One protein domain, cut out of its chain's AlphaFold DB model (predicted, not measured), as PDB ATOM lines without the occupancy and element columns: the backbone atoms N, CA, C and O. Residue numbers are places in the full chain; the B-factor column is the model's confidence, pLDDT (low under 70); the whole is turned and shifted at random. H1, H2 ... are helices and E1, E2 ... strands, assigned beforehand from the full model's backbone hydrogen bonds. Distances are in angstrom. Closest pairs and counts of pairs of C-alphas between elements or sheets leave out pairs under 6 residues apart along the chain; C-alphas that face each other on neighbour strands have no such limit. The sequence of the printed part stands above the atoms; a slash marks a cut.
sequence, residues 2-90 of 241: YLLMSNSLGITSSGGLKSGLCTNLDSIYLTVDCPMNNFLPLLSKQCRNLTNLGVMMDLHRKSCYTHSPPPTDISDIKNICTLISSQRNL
ATOM      1  N   TYR A   2      -7.614 -28.545   5.793       30.56
ATOM      2  CA  TYR A   2      -8.686 -29.541   5.941       30.56
ATOM      3  C   TYR A   2      -8.074 -30.934   5.811       30.56
ATOM      4  O   TYR A   2      -7.736 -31.364   4.712       30.56
ATOM      5  N   LEU A   3      -7.866 -31.612   6.937       42.31
ATOM      6  CA  LEU A   3      -7.419 -33.001   6.944       42.31
ATOM      7  C   LEU A   3      -8.647 -33.913   6.948       42.31
ATOM      8  O   LEU A   3      -9.246 -34.149   7.990       42.31
ATOM      9  N   LEU A   4      -9.009 -34.423   5.767       39.50
ATOM     10  CA  LEU A   4      -9.914 -35.562   5.639       39.50
ATOM     11  C   LEU A   4      -9.086 -36.823   5.949       39.50
ATOM     12  O   LEU A   4      -8.395 -37.352   5.080       39.50
ATOM     13  N   MET A   5      -9.046 -37.239   7.215       48.31
ATOM     14  CA  MET A   5      -8.289 -38.426   7.633       48.31
ATOM     15  C   MET A   5      -9.201 -39.653   7.588       48.31
ATOM     16  O   MET A   5     -10.076 -39.801   8.435       48.31
ATOM     17  N   SER A   6      -8.982 -40.541   6.617       41.97
ATOM     18  CA  SER A   6      -9.448 -41.928   6.694       41.97
ATOM     19  C   SER A   6      -8.413 -42.770   7.454       41.97
ATOM     20  O   SER A   6      -7.220 -42.462   7.429       41.97
ATOM     21  N   ASN A   7      -8.867 -43.825   8.142       41.72
ATOM     22  CA  ASN A   7      -8.123 -44.625   9.137       41.72
ATOM     23  C   ASN A   7      -6.718 -45.144   8.732       41.72
ATOM     24  O   ASN A   7      -5.980 -45.621   9.593       41.72
ATOM     25  N   SER A   8      -6.321 -45.071   7.460       39.97
ATOM     26  CA  SER A   8      -5.022 -45.543   6.953       39.97
ATOM     27  C   SER A   8      -3.992 -44.437   6.694       39.97
ATOM     28  O   SER A   8      -2.807 -44.729   6.516       39.97
ATOM     29  N   LEU A   9      -4.393 -43.167   6.696       46.62
ATOM     30  CA  LEU A   9      -3.487 -42.041   6.498       46.62
ATOM     31  C   LEU A   9      -3.142 -41.471   7.876       46.62
ATOM     32  O   LEU A   9      -3.987 -40.907   8.550       46.62
ATOM     33  N   GLY A  10      -1.902 -41.626   8.334       50.97
ATOM     34  CA  GLY A  10      -1.388 -40.870   9.487       50.97
ATOM     35  C   GLY A  10      -0.810 -41.698  10.627       50.97
ATOM     36  O   GLY A  10       0.003 -41.155  11.373       50.97
ATOM     37  N   ILE A  11      -1.133 -42.990  10.730       53.53
ATOM     38  CA  ILE A  11      -0.575 -43.883  11.756       53.53
ATOM     39  C   ILE A  11       0.741 -44.487  11.241       53.53
ATOM     40  O   ILE A  11       0.808 -45.067  10.160       53.53
ATOM     41  N   THR A  12       1.815 -44.292  11.997       53.34
ATOM     42  CA  THR A  12       3.138 -44.885  11.754       53.34
ATOM     43  C   THR A  12       3.131 -46.378  12.072       53.34
ATOM     44  O   THR A  12       2.310 -46.853  12.853       53.34
ATOM     45  N   SER A  13       4.095 -47.123  11.528       52.69
ATOM     46  CA  SER A  13       4.296 -48.547  11.840       52.69
ATOM     47  C   SER A  13       4.533 -48.827  13.333       52.69
ATOM     48  O   SER A  13       4.327 -49.952  13.774       52.69
ATOM     49  N   SER A  14       4.909 -47.813  14.123       56.97
ATOM     50  CA  SER A  14       5.050 -47.880  15.583       56.97
ATOM     51  C   SER A  14       3.779 -47.500  16.358       56.97
ATOM     52  O   SER A  14       3.836 -47.327  17.573       56.97
ATOM     53  N   GLY A  15       2.638 -47.313  15.687       58.03
ATOM     54  CA  GLY A  15       1.353 -47.029  16.336       58.03
ATOM     55  C   GLY A  15       1.178 -45.596  16.859       58.03
ATOM     56  O   GLY A  15       0.274 -45.351  17.649       58.03
ATOM     57  N   GLY A  16       2.015 -44.640  16.442       55.50
ATOM     58  CA  GLY A  16       1.834 -43.204  16.725       55.50
ATOM     59  C   GLY A  16       1.409 -42.424  15.481       55.50
ATOM     60  O   GLY A  16       1.658 -42.887  14.369       55.50
ATOM     61  N   LEU A  17       0.814 -41.234  15.616       63.50
ATOM     62  CA  LEU A  17       0.658 -40.354  14.450       63.50
ATOM     63  C   LEU A  17       2.038 -39.846  14.002       63.50
ATOM     64  O   LEU A  17       2.932 -39.680  14.836       63.50
ATOM     65  N   LYS A  18       2.243 -39.636  12.692       62.25
ATOM     66  CA  LYS A  18       3.522 -39.120  12.161       62.25
ATOM     67  C   LYS A  18       3.965 -37.872  12.943       62.25
ATOM     68  O   LYS A  18       3.200 -36.920  13.098       62.25
ATOM     69  N   SER A  19       5.207 -37.877  13.430       53.06
ATOM     70  CA  SER A  19       5.783 -36.778  14.214       53.06
ATOM     71  C   SER A  19       5.664 -35.448  13.462       53.06
ATOM     72  O   SER A  19       6.074 -35.357  12.307       53.06
ATOM     73  N   GLY A  20       5.099 -34.431  14.117       56.97
ATOM     74  CA  GLY A  20       4.882 -33.093  13.550       56.97
ATOM     75  C   GLY A  20       3.509 -32.872  12.906       56.97
ATOM     76  O   GLY A  20       3.139 -31.724  12.676       56.97
ATOM     77  N   LEU A  21       2.712 -33.927  12.674       60.88
ATOM     78  CA  LEU A  21       1.386 -33.771  12.064       60.88
ATOM     79  C   LEU A  21       0.405 -33.036  12.992       60.88
ATOM     80  O   LEU A  21      -0.429 -32.288  12.508       60.88
ATOM     81  N   CYS A  22       0.518 -33.225  14.314       64.56
ATOM     82  CA  CYS A  22      -0.450 -32.722  15.300       64.56
ATOM     83  C   CYS A  22      -0.022 -31.460  16.061       64.56
ATOM     84  O   CYS A  22      -0.854 -30.868  16.746       64.56
ATOM     85  N   THR A  23       1.246 -31.045  15.978       65.75
ATOM     86  CA  THR A  23       1.770 -29.923  16.782       65.75
ATOM     87  C   THR A  23       1.290 -28.558  16.293       65.75
ATOM     88  O   THR A  23       1.195 -27.637  17.097       65.75
ATOM     89  N   ASN A  24       0.936 -28.453  15.006       71.69
ATOM     90  CA  ASN A  24       0.505 -27.207  14.361       71.69
ATOM     91  C   ASN A  24      -0.967 -27.231  13.913       71.69
ATOM     92  O   ASN A  24      -1.390 -26.348  13.171       71.69
ATOM     93  N   LEU A  25      -1.743 -28.248  14.306       82.44
ATOM     94  CA  LEU A  25      -3.166 -28.298  13.972       82.44
ATOM     95  C   LEU A  25      -3.939 -27.380  14.914       82.44
ATOM     96  O   LEU A  25      -3.971 -27.595  16.123       82.44
ATOM     97  N   ASP A  26      -4.567 -26.374  14.323       88.50
ATOM     98  CA  ASP A  26      -5.482 -25.437  14.968       88.50
ATOM     99  C   ASP A  26      -6.949 -25.809  14.712       88.50
ATOM    100  O   ASP A  26      -7.831 -25.424  15.475       88.50
ATOM    101  N   SER A  27      -7.216 -26.549  13.638       91.12
ATOM    102  CA  SER A  27      -8.553 -26.862  13.156       91.12
ATOM    103  C   SER A  27      -8.601 -28.267  12.574       91.12
ATOM    104  O   SER A  27      -7.776 -28.619  11.728       91.12
ATOM    105  N   ILE A  28      -9.590 -29.061  12.981       91.00
ATOM    106  CA  ILE A  28      -9.828 -30.403  12.441       91.00
ATOM    107  C   ILE A  28     -11.321 -30.597  12.172       91.00
ATOM    108  O   ILE A  28     -12.170 -30.136  12.933       91.00
ATOM    109  N   TYR A  29     -11.628 -31.322  11.096       90.25
ATOM    110  CA  TYR A  29     -12.955 -31.853  10.820       90.25
ATOM    111  C   TYR A  29     -12.863 -33.370  10.634       90.25
ATOM    112  O   TYR A  29     -12.113 -33.834   9.778       90.25
ATOM    113  N   LEU A  30     -13.593 -34.131  11.444       89.94
ATOM    114  CA  LEU A  30     -13.569 -35.592  11.446       89.94
ATOM    115  C   LEU A  30     -14.873 -36.151  10.895       89.94
ATOM    116  O   LEU A  30     -15.953 -35.675  11.237       89.94
ATOM    117  N   THR A  31     -14.772 -37.210  10.102       87.88
ATOM    118  CA  THR A  31     -15.905 -38.069   9.754       87.88
ATOM    119  C   THR A  31     -15.667 -39.433  10.377       87.88
ATOM    120  O   THR A  31     -14.646 -40.059  10.109       87.88
ATOM    121  N   VAL A  32     -16.590 -39.865  11.231       84.12
ATOM    122  CA  VAL A  32     -16.519 -41.138  11.955       84.12
ATOM    123  C   VAL A  32     -17.515 -42.099  11.314       84.12
ATOM    124  O   VAL A  32     -18.657 -42.216  11.755       84.12
ATOM    125  N   ASP A  33     -17.087 -42.733  10.223       76.00
ATOM    126  CA  ASP A  33     -17.858 -43.712   9.437       76.00
ATOM    127  C   ASP A  33     -17.582 -45.173   9.838       76.00
ATOM    128  O   ASP A  33     -18.367 -46.086   9.570       76.00
ATOM    129  N   CYS A  34     -16.482 -45.401  10.547       71.56
ATOM    130  CA  CYS A  34     -16.093 -46.677  11.126       71.56
ATOM    131  C   CYS A  34     -15.416 -46.459  12.491       71.56
ATOM    132  O   CYS A  34     -14.936 -45.353  12.751       71.56
ATOM    133  N   PRO A  35     -15.366 -47.486  13.368       78.19
ATOM    134  CA  PRO A  35     -14.791 -47.336  14.702       78.19
ATOM    135  C   PRO A  35     -13.372 -46.766  14.656       78.19
ATOM    136  O   PRO A  35     -12.479 -47.342  14.024       78.19
ATOM    137  N   MET A  36     -13.143 -45.652  15.350       79.38
ATOM    138  CA  MET A  36     -11.856 -44.944  15.388       79.38
ATOM    139  C   MET A  36     -11.095 -45.205  16.697       79.38
ATOM    140  O   MET A  36     -10.345 -44.356  17.189       79.38
ATOM    141  N   ASN A  37     -11.252 -46.416  17.238       77.94
ATOM    142  CA  ASN A  37     -10.764 -46.844  18.554       77.94
ATOM    143  C   ASN A  37      -9.261 -46.636  18.790       77.94
ATOM    144  O   ASN A  37      -8.845 -46.467  19.931       77.94
ATOM    145  N   ASN A  38      -8.450 -46.615  17.732       81.06
ATOM    146  CA  ASN A  38      -7.010 -46.375  17.842       81.06
ATOM    147  C   ASN A  38      -6.627 -44.931  17.491       81.06
ATOM    148  O   ASN A  38      -5.719 -44.367  18.098       81.06
ATOM    149  N   PHE A  39      -7.322 -44.313  16.534       84.69
ATOM    150  CA  PHE A  39      -6.962 -42.997  16.012       84.69
ATOM    151  C   PHE A  39      -7.341 -41.865  16.970       84.69
ATOM    152  O   PHE A  39      -6.489 -41.046  17.316       84.69
ATOM    153  N   LEU A  40      -8.592 -41.832  17.444       88.31
ATOM    154  CA  LEU A  40      -9.070 -40.746  18.303       88.31
ATOM    155  C   LEU A  40      -8.285 -40.652  19.623       88.31
ATOM    156  O   LEU A  40      -7.861 -39.548  19.960       88.31
ATOM    157  N   PRO A  41      -7.987 -41.753  20.351       89.31
ATOM    158  CA  PRO A  41      -7.176 -41.656  21.565       89.31
ATOM    159  C   PRO A  41      -5.752 -41.144  21.320       89.31
ATOM    160  O   PRO A  41      -5.206 -40.423  22.159       89.31
ATOM    161  N   LEU A  42      -5.132 -41.502  20.189       87.38
ATOM    162  CA  LEU A  42      -3.818 -40.975  19.811       87.38
ATOM    163  C   LEU A  42      -3.894 -39.480  19.499       87.38
ATOM    164  O   LEU A  42      -3.053 -38.714  19.976       87.38
ATOM    165  N   LEU A  43      -4.929 -39.064  18.764       88.38
ATOM    166  CA  LEU A  43      -5.169 -37.663  18.439       88.38
ATOM    167  C   LEU A  43      -5.352 -36.829  19.714       88.38
ATOM    168  O   LEU A  43      -4.671 -35.821  19.866       88.38
ATOM    169  N   SER A  44      -6.153 -37.294  20.677       90.88
ATOM    170  CA  SER A  44      -6.350 -36.622  21.973       90.88
ATOM    171  C   SER A  44      -5.058 -36.473  22.780       90.88
ATOM    172  O   SER A  44      -4.861 -35.502  23.509       90.88
ATOM    173  N   LYS A  45      -4.133 -37.434  22.669       89.06
ATOM    174  CA  LYS A  45      -2.847 -37.358  23.381       89.06
ATOM    175  C   LYS A  45      -1.923 -36.300  22.784       89.06
ATOM    176  O   LYS A  45      -1.221 -35.628  23.549       89.06
ATOM    177  N   GLN A  46      -1.909 -36.183  21.458       87.75
ATOM    178  CA  GLN A  46      -0.898 -35.434  20.706       87.75
ATOM    179  C   GLN A  46      -1.376 -34.066  20.205       87.75
ATOM    180  O   GLN A  46      -0.556 -33.168  20.027       87.75
ATOM    181  N   CYS A  47      -2.680 -33.880  20.004       88.38
ATOM    182  CA  CYS A  47      -3.281 -32.642  19.528       88.38
ATOM    183  C   CYS A  47      -4.031 -31.961  20.679       88.38
ATOM    184  O   CYS A  47      -5.101 -32.410  21.077       88.38
ATOM    185  N   ARG A  48      -3.433 -30.907  21.250       91.75
ATOM    186  CA  ARG A  48      -3.956 -30.204  22.445       91.75
ATOM    187  C   ARG A  48      -4.227 -28.713  22.232       91.75
ATOM    188  O   ARG A  48      -4.552 -28.006  23.184       91.75
ATOM    189  N   ASN A  49      -4.037 -28.230  21.008       91.56
ATOM    190  CA  ASN A  49      -4.109 -26.812  20.659       91.56
ATOM    191  C   ASN A  49      -5.187 -26.534  19.598       91.56
ATOM    192  O   ASN A  49      -5.110 -25.518  18.908       91.56
ATOM    193  N   LEU A  50      -6.183 -27.418  19.451       93.31
ATOM    194  CA  LEU A  50      -7.291 -27.156  18.538       93.31
ATOM    195  C   LEU A  50      -8.108 -25.968  19.038       93.31
ATOM    196  O   LEU A  50      -8.542 -25.926  20.187       93.31
ATOM    197  N   THR A  51      -8.346 -25.043  18.121       96.12
ATOM    198  CA  THR A  51      -9.291 -23.933  18.238       96.12
ATOM    199  C   THR A  51     -10.629 -24.279  17.590       96.12
ATOM    200  O   THR A  51     -11.664 -23.854  18.095       96.12
ATOM    201  N   ASN A  52     -10.633 -25.113  16.540       97.12
ATOM    202  CA  ASN A  52     -11.845 -25.554  15.851       97.12
ATOM    203  C   ASN A  52     -11.899 -27.084  15.751       97.12
ATOM    204  O   ASN A  52     -10.965 -27.719  15.257       97.12
ATOM    205  N   LEU A  53     -13.018 -27.675  16.164       97.06
ATOM    206  CA  LEU A  53     -13.272 -29.106  16.025       97.06
ATOM    207  C   LEU A  53     -14.665 -29.341  15.442       97.06
ATOM    208  O   LEU A  53     -15.671 -29.018  16.066       97.06
ATOM    209  N   GLY A  54     -14.714 -29.930  14.254       96.56
ATOM    210  CA  GLY A  54     -15.939 -30.450  13.659       96.56
ATOM    211  C   GLY A  54     -15.948 -31.972  13.666       96.56
ATOM    212  O   GLY A  54     -14.925 -32.599  13.396       96.56
ATOM    213  N   VAL A  55     -17.096 -32.571  13.959       94.38
ATOM    214  CA  VAL A  55     -17.275 -34.023  13.940       94.38
ATOM    215  C   VAL A  55     -18.572 -34.369  13.223       94.38
ATOM    216  O   VAL A  55     -19.637 -33.875  13.575       94.38
ATOM    217  N   MET A  56     -18.500 -35.248  12.234       91.44
ATOM    218  CA  MET A  56     -19.651 -35.884  11.611       91.44
ATOM    219  C   MET A  56     -19.672 -37.347  12.019       91.44
ATOM    220  O   MET A  56     -18.797 -38.115  11.623       91.44
ATOM    221  N   MET A  57     -20.658 -37.716  12.825       86.25
ATOM    222  CA  MET A  57     -20.892 -39.099  13.220       86.25
ATOM    223  C   MET A  57     -21.713 -39.790  12.128       86.25
ATOM    224  O   MET A  57     -22.639 -39.202  11.580       86.25
ATOM    225  N   ASP A  58     -21.413 -41.035  11.781       74.88
ATOM    226  CA  ASP A  58     -22.202 -41.761  10.782       74.88
ATOM    227  C   ASP A  58     -23.350 -42.559  11.427       74.88
ATOM    228  O   ASP A  58     -23.423 -43.789  11.341       74.88
ATOM    229  N   LEU A  59     -24.267 -41.863  12.115       62.06
ATOM    230  CA  LEU A  59     -25.494 -42.493  12.637       62.06
ATOM    231  C   LEU A  59     -26.449 -42.934  11.511       62.06
ATOM    232  O   LEU A  59     -27.280 -43.826  11.716       62.06
ATOM    233  N   HIS A  60     -26.334 -42.337  10.321       52.84
ATOM    234  CA  HIS A  60     -27.280 -42.549   9.229       52.84
ATOM    235  C   HIS A  60     -26.915 -43.698   8.283       52.84
ATOM    236  O   HIS A  60     -27.834 -44.417   7.887       52.84
ATOM    237  N   ARG A  61     -25.641 -43.987   7.954       50.38
ATOM    238  CA  ARG A  61     -25.376 -45.146   7.070       50.38
ATOM    239  C   ARG A  61     -25.822 -46.464   7.687       50.38
ATOM    240  O   ARG A  61     -26.302 -47.332   6.965       50.38
ATOM    241  N   LYS A  62     -25.701 -46.629   9.004       45.97
ATOM    242  CA  LYS A  62     -26.052 -47.899   9.661       45.97
ATOM    243  C   LYS A  62     -27.542 -48.074   9.947       45.97
ATOM    244  O   LYS A  62     -27.961 -49.195  10.171       45.97
ATOM    245  N   SER A  63     -28.347 -47.016   9.956       48.34
ATOM    246  CA  SER A  63     -29.790 -47.135  10.228       48.34
ATOM    247  C   SER A  63     -30.629 -47.033   8.953       48.34
ATOM    248  O   SER A  63     -31.600 -47.775   8.800       48.34
ATOM    249  N   CYS A  64     -30.227 -46.190   7.995       41.97
ATOM    250  CA  CYS A  64     -30.983 -45.963   6.763       41.97
ATOM    251  C   CYS A  64     -30.816 -47.082   5.722       41.97
ATOM    252  O   CYS A  64     -31.747 -47.325   4.963       41.97
ATOM    253  N   TYR A  65     -29.670 -47.777   5.685       46.84
ATOM    254  CA  TYR A  65     -29.436 -48.857   4.712       46.84
ATOM    255  C   TYR A  65     -29.772 -50.256   5.232       46.84
ATOM    256  O   TYR A  65     -29.984 -51.158   4.426       46.84
ATOM    257  N   THR A  66     -29.814 -50.468   6.551       46.00
ATOM    258  CA  THR A  66     -29.946 -51.826   7.110       46.00
ATOM    259  C   THR A  66     -31.138 -52.009   8.048       46.00
ATOM    260  O   THR A  66     -31.247 -53.075   8.654       46.00
ATOM    261  N   HIS A  67     -32.026 -51.009   8.204       54.25
ATOM    262  CA  HIS A  67     -33.170 -51.037   9.142       54.25
ATOM    263  C   HIS A  67     -32.796 -51.539  10.549       54.25
ATOM    264  O   HIS A  67     -33.604 -52.128  11.265       54.25
ATOM    265  N   SER A  68     -31.532 -51.357  10.927       51.75
ATOM    266  CA  SER A  68     -30.978 -51.876  12.165       51.75
ATOM    267  C   SER A  68     -31.077 -50.794  13.236       51.75
ATOM    268  O   SER A  68     -30.930 -49.609  12.910       51.75
ATOM    269  N   PRO A  69     -31.309 -51.160  14.509       53.59
ATOM    270  CA  PRO A  69     -31.201 -50.198  15.592       53.59
ATOM    271  C   PRO A  69     -29.810 -49.541  15.556       53.59
ATOM    272  O   PRO A  69     -28.833 -50.197  15.172       53.59
ATOM    273  N   PRO A  70     -29.705 -48.250  15.918       55.25
ATOM    274  CA  PRO A  70     -28.424 -47.564  15.946       55.25
ATOM    275  C   PRO A  70     -27.432 -48.342  16.826       55.25
ATOM    276  O   PRO A  70     -27.846 -48.954  17.816       55.25
ATOM    277  N   PRO A  71     -26.132 -48.346  16.484       58.47
ATOM    278  CA  PRO A  71     -25.138 -49.062  17.270       58.47
ATOM    279  C   PRO A  71     -25.167 -48.598  18.728       58.47
ATOM    280  O   PRO A  71     -25.053 -47.406  19.002       58.47
ATOM    281  N   THR A  72     -25.274 -49.539  19.666       63.44
ATOM    282  CA  THR A  72     -25.188 -49.273  21.114       63.44
ATOM    283  C   THR A  72     -23.768 -48.903  21.558       63.44
ATOM    284  O   THR A  72     -23.550 -48.535  22.710       63.44
ATOM    285  N   ASP A  73     -22.777 -49.040  20.672       77.56
ATOM    286  CA  ASP A  73     -21.393 -48.712  20.986       77.56
ATOM    287  C   ASP A  73     -21.193 -47.193  21.072       77.56
ATOM    288  O   ASP A  73     -21.330 -46.462  20.094       77.56
ATOM    289  N   ILE A  74     -20.837 -46.740  22.274       86.44
ATOM    290  CA  ILE A  74     -20.539 -45.344  22.601       86.44
ATOM    291  C   ILE A  74     -19.024 -45.077  22.706       86.44
ATOM    292  O   ILE A  74     -18.608 -44.058  23.262       86.44
ATOM    293  N   SER A  75     -18.177 -45.996  22.237       88.69
ATOM    294  CA  SER A  75     -16.714 -45.870  22.272       88.69
ATOM    295  C   SER A  75     -16.224 -44.621  21.534       88.69
ATOM    296  O   SER A  75     -15.500 -43.809  22.112       88.69
ATOM    297  N   ASP A  76     -16.684 -44.406  20.302       87.69
ATOM    298  CA  ASP A  76     -16.282 -43.258  19.490       87.69
ATOM    299  C   ASP A  76     -16.708 -41.932  20.130       87.69
ATOM    300  O   ASP A  76     -15.893 -41.014  20.227       87.69
ATOM    301  N   ILE A  77     -17.935 -41.838  20.663       91.12
ATOM    302  CA  ILE A  77     -18.379 -40.614  21.348       91.12
ATOM    303  C   ILE A  77     -17.564 -40.358  22.622       91.12
ATOM    304  O   ILE A  77     -17.170 -39.218  22.870       91.12
ATOM    305  N   LYS A  78     -17.206 -41.395  23.391       93.94
ATOM    306  CA  LYS A  78     -16.288 -41.264  24.541       93.94
ATOM    307  C   LYS A  78     -14.898 -40.791  24.110       93.94
ATOM    308  O   LYS A  78     -14.291 -39.951  24.783       93.94
ATOM    309  N   ASN A  79     -14.402 -41.288  22.982       94.06
ATOM    310  CA  ASN A  79     -13.117 -40.877  22.433       94.06
ATOM    311  C   ASN A  79     -13.147 -39.418  21.944       94.06
ATOM    312  O   ASN A  79     -12.208 -38.669  22.219       94.06
ATOM    313  N   ILE A  80     -14.242 -38.977  21.317       95.44
ATOM    314  CA  ILE A  80     -14.476 -37.569  20.951       95.44
ATOM    315  C   ILE A  80     -14.555 -36.685  22.199       95.44
ATOM    316  O   ILE A  80     -13.923 -35.633  22.248       95.44
ATOM    317  N   CYS A  81     -15.266 -37.118  23.241       97.12
ATOM    318  CA  CYS A  81     -15.333 -36.395  24.514       97.12
ATOM    319  C   CYS A  81     -13.943 -36.229  25.146       97.12
ATOM    320  O   CYS A  81     -13.604 -35.156  25.654       97.12
ATOM    321  N   THR A  82     -13.110 -37.268  25.060       97.00
ATOM    322  CA  THR A  82     -11.706 -37.218  25.489       97.00
ATOM    323  C   THR A  82     -10.901 -36.232  24.640       97.00
ATOM    324  O   THR A  82     -10.115 -35.459  25.187       97.00
ATOM    325  N   LEU A  83     -11.121 -36.207  23.320       96.00
ATOM    326  CA  LEU A  83     -10.475 -35.254  22.416       96.00
ATOM    327  C   LEU A  83     -10.832 -33.814  22.780       96.00
ATOM    328  O   LEU A  83      -9.920 -33.013  22.974       96.00
ATOM    329  N   ILE A  84     -12.119 -33.502  22.950       97.94
ATOM    330  CA  ILE A  84     -12.604 -32.180  23.381       97.94
ATOM    331  C   ILE A  84     -11.939 -31.773  24.698       97.94
ATOM    332  O   ILE A  84     -11.337 -30.706  24.785       97.94
ATOM    333  N   SER A  85     -11.980 -32.657  25.698       97.81
ATOM    334  CA  SER A  85     -11.462 -32.375  27.044       97.81
ATOM    335  C   SER A  85      -9.942 -32.195  27.091       97.81
ATOM    336  O   SER A  85      -9.419 -31.578  28.014       97.81
ATOM    337  N   SER A  86      -9.216 -32.736  26.110       96.31
ATOM    338  CA  SER A  86      -7.757 -32.599  26.015       96.31
ATOM    339  C   SER A  86      -7.288 -31.270  25.412       96.31
ATOM    340  O   SER A  86      -6.092 -30.962  25.478       96.31
ATOM    341  N   GLN A  87      -8.201 -30.482  24.830       95.81
ATOM    342  CA  GLN A  87      -7.860 -29.199  24.223       95.81
ATOM    343  C   GLN A  87      -7.640 -28.121  25.283       95.81
ATOM    344  O   GLN A  87      -8.284 -28.105  26.330       95.81
ATOM    345  N   ARG A  88      -6.710 -27.206  25.003       95.00
ATOM    346  CA  ARG A  88      -6.390 -26.077  25.889       95.00
ATOM    347  C   ARG A  88      -7.191 -24.814  25.591       95.00
ATOM    348  O   ARG A  88      -7.273 -23.947  26.450       95.00
ATOM    349  N   ASN A  89      -7.669 -24.667  24.358       95.44
ATOM    350  CA  ASN A  89      -8.261 -23.422  23.875       95.44
ATOM    351  C   ASN A  89      -9.266 -23.681  22.747       95.44
ATOM    352  O   ASN A  89      -9.181 -23.065  21.683       95.44
ATOM    353  N   LEU A  90     -10.187 -24.627  22.948       97.94
ATOM    354  CA  LEU A  90     -11.215 -24.887  21.946       97.94
ATOM    355  C   LEU A  90     -12.202 -23.714  21.914       97.94
ATOM    356  O   LEU A  90     -12.773 -23.349  22.942       97.94
TER     357      LEU A  90
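This is residues 2 to 90 of the 241 residues of an uncharacterized protein of Rhizophagus sp. MUCL 43196 (UniProt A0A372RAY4). Little regular structure is present: a two-stranded parallel sheet, E1 and E2, has H1 and H3 side by side over one face, while residues 64 to 69, of which 64 belongs to H2, stick out. Residues 2 to 26 hold no named element. The 89 printed residues run E1, H1, E2, H2, H3, a mixed class with 35 in named elements; the whole is compact, radius of gyration of the C-alphas 13.7 A, spanning 42 by 30 by 21 A.

E1, residues 27 to 32, begins at C-alpha (-8.553, -26.862, 13.156); E2 is residues 52 to 57. H1 is residues 39 to 46, H2 61 to 64. H3, residues 75 to 85, 15.2 A long, ends at C-alpha (-11.462, -32.375, 27.044).

E1 and E2 are parallel at 8 degrees, N 30 and O 54 2.8 A apart, within hydrogen-bond range. E1, H1, E2 form a strand-helix-strand unit, parallel neighbour strands joined through a helix, its crossover right-handed. E2 and H3 are near each other, with 7 pairs of C-alphas within 10 A. H1 touches H3, closest C-alphas Ser 44 and Leu 83, 4.4 A, at a shallow tilt of 18 degrees, the same way. H2 is apart from E1, H1 and H3. Every O i to N i+4 pair is within hydrogen-bond range in H1 and H3; H2 is too short for one.

The C-alphas farthest apart, Gly 20 and His 67, are 42.3 A apart. The printed part has no cut, and no link between named elements is long. The pLDDT is under 70 in residues 2 to 23 and 59 to 72.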